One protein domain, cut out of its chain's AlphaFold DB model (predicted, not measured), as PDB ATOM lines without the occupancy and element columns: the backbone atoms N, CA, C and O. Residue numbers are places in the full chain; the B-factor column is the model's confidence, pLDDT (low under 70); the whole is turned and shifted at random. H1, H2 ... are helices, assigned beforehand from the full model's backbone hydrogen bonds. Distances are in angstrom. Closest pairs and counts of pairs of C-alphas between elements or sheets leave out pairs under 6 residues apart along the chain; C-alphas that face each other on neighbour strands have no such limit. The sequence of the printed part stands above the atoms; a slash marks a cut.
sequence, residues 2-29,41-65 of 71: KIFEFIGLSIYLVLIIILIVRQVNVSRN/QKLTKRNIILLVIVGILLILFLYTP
ATOM      1  N   LYS A   2     110.674 106.882 102.291       66.38
ATOM      2  CA  LYS A   2     110.797 108.329 101.980       66.38
ATOM      3  C   LYS A   2     109.489 109.035 101.563       66.38
ATOM      4  O   LYS A   2     109.275 110.179 101.937       66.38
ATOM      5  N   ILE A   3     108.601 108.355 100.831       71.69
ATOM      6  CA  ILE A   3     107.303 108.919 100.401       71.69
ATOM      7  C   ILE A   3     106.347 109.102 101.593       71.69
ATOM      8  O   ILE A   3     105.723 110.148 101.716       71.69
ATOM      9  N   PHE A   4     106.278 108.132 102.510       72.12
ATOM     10  CA  PHE A   4     105.464 108.243 103.728       72.12
ATOM     11  C   PHE A   4     105.974 109.347 104.661       72.12
ATOM     12  O   PHE A   4     105.178 110.088 105.228       72.12
ATOM     13  N   GLU A   5     107.296 109.509 104.762       74.75
ATOM     14  CA  GLU A   5     107.913 110.621 105.495       74.75
ATOM     15  C   GLU A   5     107.524 111.979 104.899       74.75
ATOM     16  O   GLU A   5     107.152 112.896 105.631       74.75
ATOM     17  N   PHE A   6     107.539 112.090 103.569       79.75
ATOM     18  CA  PHE A   6     107.145 113.304 102.857       79.75
ATOM     19  C   PHE A   6     105.654 113.637 103.032       79.75
ATOM     20  O   PHE A   6     105.301 114.798 103.251       79.75
ATOM     21  N   ILE A   7     104.781 112.626 102.987       84.75
ATOM     22  CA  ILE A   7     103.340 112.785 103.235       84.75
ATOM     23  C   ILE A   7     103.104 113.252 104.676       84.75
ATOM     24  O   ILE A   7     102.382 114.223 104.890       84.75
ATOM     25  N   GLY A   8     103.756 112.616 105.655       83.31
ATOM     26  CA  GLY A   8     103.656 113.006 107.061       83.31
ATOM     27  C   GLY A   8     104.101 114.450 107.291       83.31
ATOM     28  O   GLY A   8     103.347 115.243 107.851       83.31
ATOM     29  N   LEU A   9     105.272 114.834 106.771       87.00
ATOM     30  CA  LEU A   9     105.765 116.214 106.839       87.00
ATOM     31  C   LEU A   9     104.797 117.216 106.202       87.00
ATOM     32  O   LEU A   9     104.550 118.276 106.776       87.00
ATOM     33  N   SER A  10     104.218 116.872 105.050       88.69
ATOM     34  CA  SER A  10     103.237 117.722 104.369       88.69
ATOM     35  C   SER A  10     101.992 117.952 105.232       88.69
ATOM     36  O   SER A  10     101.506 119.078 105.315       88.69
ATOM     37  N   ILE A  11     101.513 116.924 105.940       90.56
ATOM     38  CA  ILE A  11     100.378 117.045 106.870       90.56
ATOM     39  C   ILE A  11     100.719 117.994 108.026       90.56
ATOM     40  O   ILE A  11      99.943 118.906 108.316       90.56
ATOM     41  N   TYR A  12     101.886 117.832 108.661       90.25
ATOM     42  CA  TYR A  12     102.316 118.728 109.741       90.25
ATOM     43  C   TYR A  12     102.455 120.178 109.267       90.25
ATOM     44  O   TYR A  12     102.023 121.093 109.970       90.25
ATOM     45  N   LEU A  13     102.988 120.397 108.062       91.56
ATOM     46  CA  LEU A  13     103.102 121.728 107.469       91.56
ATOM     47  C   LEU A  13     101.724 122.386 107.304       91.56
ATOM     48  O   LEU A  13     101.525 123.530 107.715       91.56
ATOM     49  N   VAL A  14     100.752 121.646 106.760       94.44
ATOM     50  CA  VAL A  14      99.373 122.122 106.585       94.44
ATOM     51  C   VAL A  14      98.731 122.456 107.935       94.44
ATOM     52  O   VAL A  14      98.122 123.518 108.073       94.44
ATOM     53  N   LEU A  15      98.906 121.609 108.954       92.75
ATOM     54  CA  LEU A  15      98.379 121.863 110.301       92.75
ATOM     55  C   LEU A  15      98.950 123.148 110.913       92.75
ATOM     56  O   LEU A  15      98.198 123.948 111.474       92.75
ATOM     57  N   ILE A  16     100.257 123.377 110.773       92.12
ATOM     58  CA  ILE A  16     100.914 124.597 111.258       92.12
ATOM     59  C   ILE A  16     100.354 125.830 110.540       92.12
ATOM     60  O   ILE A  16      99.996 126.806 111.199       92.12
ATOM     61  N   ILE A  17     100.204 125.779 109.211       94.38
ATOM     62  CA  ILE A  17      99.626 126.882 108.426       94.38
ATOM     63  C   ILE A  17      98.204 127.199 108.902       94.38
ATOM     64  O   ILE A  17      97.881 128.365 109.134       94.38
ATOM     65  N   ILE A  18      97.364 126.180 109.110       94.94
ATOM     66  CA  ILE A  18      95.992 126.360 109.606       94.94
ATOM     67  C   ILE A  18      95.991 127.051 110.976       94.94
ATOM     68  O   ILE A  18      95.210 127.980 111.198       94.94
ATOM     69  N   LEU A  19      96.871 126.637 111.894       93.50
ATOM     70  CA  LEU A  19      96.982 127.249 113.221       93.50
ATOM     71  C   LEU A  19      97.448 128.709 113.150       93.50
ATOM     72  O   LEU A  19      96.883 129.557 113.845       93.50
ATOM     73  N   ILE A  20      98.410 129.025 112.278       92.31
ATOM     74  CA  ILE A  20      98.881 130.399 112.056       92.31
ATOM     75  C   ILE A  20      97.752 131.268 111.498       92.31
ATOM     76  O   ILE A  20      97.464 132.326 112.059       92.31
ATOM     77  N   VAL A  21      97.061 130.817 110.445       94.81
ATOM     78  CA  VAL A  21      95.929 131.549 109.851       94.81
ATOM     79  C   VAL A  21      94.838 131.792 110.894       94.81
ATOM     80  O   VAL A  21      94.295 132.895 110.991       94.81
ATOM     81  N   ARG A  22      94.546 130.789 111.728       93.25
ATOM     82  CA  ARG A  22      93.581 130.924 112.820       93.25
ATOM     83  C   ARG A  22      94.025 131.970 113.841       93.25
ATOM     84  O   ARG A  22      93.199 132.787 114.240       93.25
ATOM     85  N   GLN A  23      95.297 131.982 114.239       92.50
ATOM     86  CA  GLN A  23      95.819 132.980 115.173       92.50
ATOM     87  C   GLN A  23      95.769 134.393 114.582       92.50
ATOM     88  O   GLN A  23      95.330 135.321 115.257       92.50
ATOM     89  N   VAL A  24      96.129 134.553 113.306       93.31
ATOM     90  CA  VAL A  24      96.028 135.832 112.590       93.31
ATOM     91  C   VAL A  24      94.582 136.327 112.558       93.31
ATOM     92  O   VAL A  24      94.334 137.499 112.836       93.31
ATOM     93  N   ASN A  25      93.615 135.447 112.284       92.75
ATOM     94  CA  ASN A  25      92.197 135.806 112.303       92.75
ATOM     95  C   ASN A  25      91.709 136.200 113.702       92.75
ATOM     96  O   ASN A  25      90.972 137.175 113.826       92.75
ATOM     97  N   VAL A  26      92.134 135.494 114.753       92.56
ATOM     98  CA  VAL A  26      91.811 135.850 116.145       92.56
ATOM     99  C   VAL A  26      92.363 137.235 116.491       92.56
ATOM    100  O   VAL A  26      91.618 138.078 116.987       92.56
ATOM    101  N   SER A  27      93.625 137.513 116.161       91.62
ATOM    102  CA  SER A  27      94.227 138.834 116.380       91.62
ATOM    103  C   SER A  27      93.555 139.929 115.550       91.62
ATOM    104  O   SER A  27      93.318 141.026 116.051       91.62
ATOM    105  N   ARG A  28      93.192 139.647 114.291       93.06
ATOM    106  CA  ARG A  28      92.482 140.599 113.425       93.06
ATOM    107  C   ARG A  28      91.078 140.901 113.945       93.06
ATOM    108  O   ARG A  28      90.664 142.054 113.917       93.06
ATOM    109  N   ASN A  29      90.358 139.888 114.418       93.31
ATOM    110  CA  ASN A  29      89.026 140.062 114.986       93.31
ATOM    111  C   ASN A  29      89.072 140.863 116.288       93.31
ATOM    112  O   ASN A  29      88.221 141.728 116.472       93.31
ATOM    113  N   GLN A  41      91.929 136.053 124.637       93.06
ATOM    114  CA  GLN A  41      92.863 135.316 125.486       93.06
ATOM    115  C   GLN A  41      92.581 133.811 125.467       93.06
ATOM    116  O   GLN A  41      93.508 133.009 125.321       93.06
ATOM    117  N   LYS A  42      91.309 133.401 125.551       95.06
ATOM    118  CA  LYS A  42      90.903 131.988 125.500       95.06
ATOM    119  C   LYS A  42      91.274 131.332 124.169       95.06
ATOM    120  O   LYS A  42      91.828 130.229 124.159       95.06
ATOM    121  N   LEU A  43      90.995 131.997 123.047       92.56
ATOM    122  CA  LEU A  43      91.313 131.488 121.710       92.56
ATOM    123  C   LEU A  43      92.822 131.439 121.463       92.56
ATOM    124  O   LEU A  43      93.312 130.435 120.950       92.56
ATOM    125  N   THR A  44      93.558 132.468 121.884       92.12
ATOM    126  CA  THR A  44      95.021 132.514 121.771       92.12
ATOM    127  C   THR A  44      95.674 131.413 122.606       92.12
ATOM    128  O   THR A  44      96.475 130.650 122.071       92.12
ATOM    129  N   LYS A  45      95.276 131.232 123.876       93.81
ATOM    130  CA  LYS A  45      95.773 130.123 124.715       93.81
ATOM    131  C   LYS A  45      95.505 128.765 124.067       93.81
ATOM    132  O   LYS A  45      96.408 127.939 123.985       93.81
ATOM    133  N   ARG A  46      94.290 128.543 123.554       93.19
ATOM    134  CA  ARG A  46      93.933 127.290 122.871       93.19
ATOM    135  C   ARG A  46      94.776 127.051 121.617       93.19
ATOM    136  O   ARG A  46      95.225 125.928 121.405       93.19
ATOM    137  N   ASN A  47      94.992 128.075 120.794       92.06
ATOM    138  CA  ASN A  47      95.812 127.963 119.588       92.06
ATOM    139  C   ASN A  47      97.280 127.676 119.927       92.06
ATOM    140  O   ASN A  47      97.884 126.831 119.274       92.06
ATOM    141  N   ILE A  48      97.831 128.314 120.965       91.69
ATOM    142  CA  ILE A  48      99.197 128.056 121.443       91.69
ATOM    143  C   ILE A  48      99.330 126.615 121.942       91.69
ATOM    144  O   ILE A  48     100.257 125.923 121.536       91.69
ATOM    145  N   ILE A  49      98.389 126.129 122.757       94.31
ATOM    146  CA  ILE A  49      98.397 124.737 123.240       94.31
ATOM    147  C   ILE A  49      98.361 123.758 122.060       94.31
ATOM    148  O   ILE A  49      99.144 122.812 122.021       94.31
ATOM    149  N   LEU A  50      97.493 123.998 121.070       93.44
ATOM    150  CA  LEU A  50      97.433 123.175 119.860       93.44
ATOM    151  C   LEU A  50      98.751 123.207 119.079       93.44
ATOM    152  O   LEU A  50      99.206 122.162 118.626       93.44
ATOM    153  N   LEU A  51      99.381 124.377 118.954       92.69
ATOM    154  CA  LEU A  51     100.667 124.520 118.275       92.69
ATOM    155  C   LEU A  51     101.775 123.746 118.996       92.69
ATOM    156  O   LEU A  51     102.560 123.065 118.341       92.69
ATOM    157  N   VAL A  52     101.807 123.795 120.330       92.69
ATOM    158  CA  VAL A  52     102.756 123.026 121.146       92.69
ATOM    159  C   VAL A  52     102.545 121.525 120.953       92.69
ATOM    160  O   VAL A  52     103.511 120.808 120.714       92.69
ATOM    161  N   ILE A  53     101.297 121.045 120.982       93.06
ATOM    162  CA  ILE A  53     100.979 119.627 120.746       93.06
ATOM    163  C   ILE A  53     101.425 119.196 119.344       93.06
ATOM    164  O   ILE A  53     102.098 118.176 119.202       93.06
ATOM    165  N   VAL A  54     101.096 119.977 118.311       92.31
ATOM    166  CA  VAL A  54     101.512 119.700 116.927       92.31
ATOM    167  C   VAL A  54     103.038 119.702 116.802       92.31
ATOM    168  O   VAL A  54     103.588 118.829 116.137       92.31
ATOM    169  N   GLY A  55     103.728 120.624 117.478       90.62
ATOM    170  CA  GLY A  55     105.188 120.688 117.515       90.62
ATOM    171  C   GLY A  55     105.825 119.467 118.180       90.62
ATOM    172  O   GLY A  55     106.747 118.880 117.617       90.62
ATOM    173  N   ILE A  56     105.308 119.029 119.331       90.94
ATOM    174  CA  ILE A  56     105.777 117.813 120.016       90.94
ATOM    175  C   ILE A  56     105.552 116.583 119.133       90.94
ATOM    176  O   ILE A  56     106.459 115.768 118.978       90.94
ATOM    177  N   LEU A  57     104.375 116.461 118.510       88.44
ATOM    178  CA  LEU A  57     104.073 115.364 117.588       88.44
ATOM    179  C   LEU A  57     104.996 115.364 116.367       88.44
ATOM    180  O   LEU A  57     105.423 114.296 115.946       88.44
ATOM    181  N   LEU A  58     105.333 116.535 115.821       88.88
ATOM    182  CA  LEU A  58     106.288 116.656 114.720       88.88
ATOM    183  C   LEU A  58     107.696 116.220 115.151       88.88
ATOM    184  O   LEU A  58     108.352 115.482 114.424       88.88
ATOM    185  N   ILE A  59     108.157 116.635 116.333       86.88
ATOM    186  CA  ILE A  59     109.454 116.206 116.878       86.88
ATOM    187  C   ILE A  59     109.454 114.687 117.080       86.88
ATOM    188  O   ILE A  59     110.381 114.015 116.638       86.88
ATOM    189  N   LEU A  60     108.398 114.118 117.663       84.12
ATOM    190  CA  LEU A  60     108.248 112.667 117.774       84.12
ATOM    191  C   LEU A  60     108.262 112.000 116.392       84.12
ATOM    192  O   LEU A  60     108.977 111.025 116.197       84.12
ATOM    193  N   PHE A  61     107.557 112.538 115.401       82.00
ATOM    194  CA  PHE A  61     107.580 112.009 114.037       82.00
ATOM    195  C   PHE A  61     108.988 112.026 113.411       82.00
ATOM    196  O   PHE A  61     109.361 111.082 112.719       82.00
ATOM    197  N   LEU A  62     109.779 113.072 113.673       80.06
ATOM    198  CA  LEU A  62     111.145 113.230 113.162       80.06
ATOM    199  C   LEU A  62     112.167 112.322 113.865       80.06
ATOM    200  O   LEU A  62     113.052 111.779 113.206       80.06
ATOM    201  N   TYR A  63     112.073 112.192 115.193       75.50
ATOM    202  CA  TYR A  63     113.086 111.522 116.019       75.50
ATOM    203  C   TYR A  63     112.783 110.059 116.313       75.50
ATOM    204  O   TYR A  63     113.701 109.281 116.572       75.50
ATOM    205  N   THR A  64     111.518 109.659 116.296       65.94
ATOM    206  CA  THR A  64     111.177 108.280 116.625       65.94
ATOM    207  C   THR A  64     111.279 107.409 115.371       65.94
ATOM    208  O   THR A  64     110.772 107.796 114.315       65.94
ATOM    209  N   PRO A  65     111.820 106.181 115.451       56.72
ATOM    210  CA  PRO A  65     111.775 105.219 114.353       56.72
ATOM    211  C   PRO A  65     110.364 104.613 114.179       56.72
ATOM    212  O   PRO A  65     110.224 103.451 113.812       56.72
TER     213      PRO A  65
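What this domain is: This is residues 2 to 29 and 41 to 65 of the 71 residues of an uncharacterized protein of Lactobacillus johnsonii (UniProt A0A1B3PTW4). Two long, nearly straight helices, H1 and H2, lie side by side and run opposite ways, making a slender rod. Both helices run along the rod's longest axis, and residues 30 to 40, which come between H1 and H2 in the chain, are cut out and not printed. The printed part has 53 residues with two named helices, H1 then H2, and no named strand; the class is all helix. It is loose, with a radius of gyration of the C-alphas of 12.9 A, and spans 41 by 16 by 8 A.

Where its parts are: H1, residues 2 to 29, is 40.6 A long, from C-alpha 2 at (110.797, 108.329, 101.980) to C-alpha 29 at (89.026, 140.062, 114.986). H2, residues 41 to 63, is 32.6 A long and ends with C-alpha 63 at (113.086, 111.522, 116.019).

How they stand to each other: H1 and H2 touch, with 14 pairs of C-alphas within 8 A. The closest C-alphas are those of Leu 19 and Asn 47, 6.5 A apart. The helices stand at a shallow tilt of 13 degrees, opposite ways. In H1 and H2 every O i to N i+4 pair is within hydrogen-bond range.

The domain as a whole: The two C-alphas farthest apart, those of Asn 29 and Pro 65, are 41.6 A apart. Residues 30 to 40 are not printed; C-alphas 29 and 41 are 12.1 A apart across the cut. Confidence is under 70 at residue 2 and residues 64 to 65.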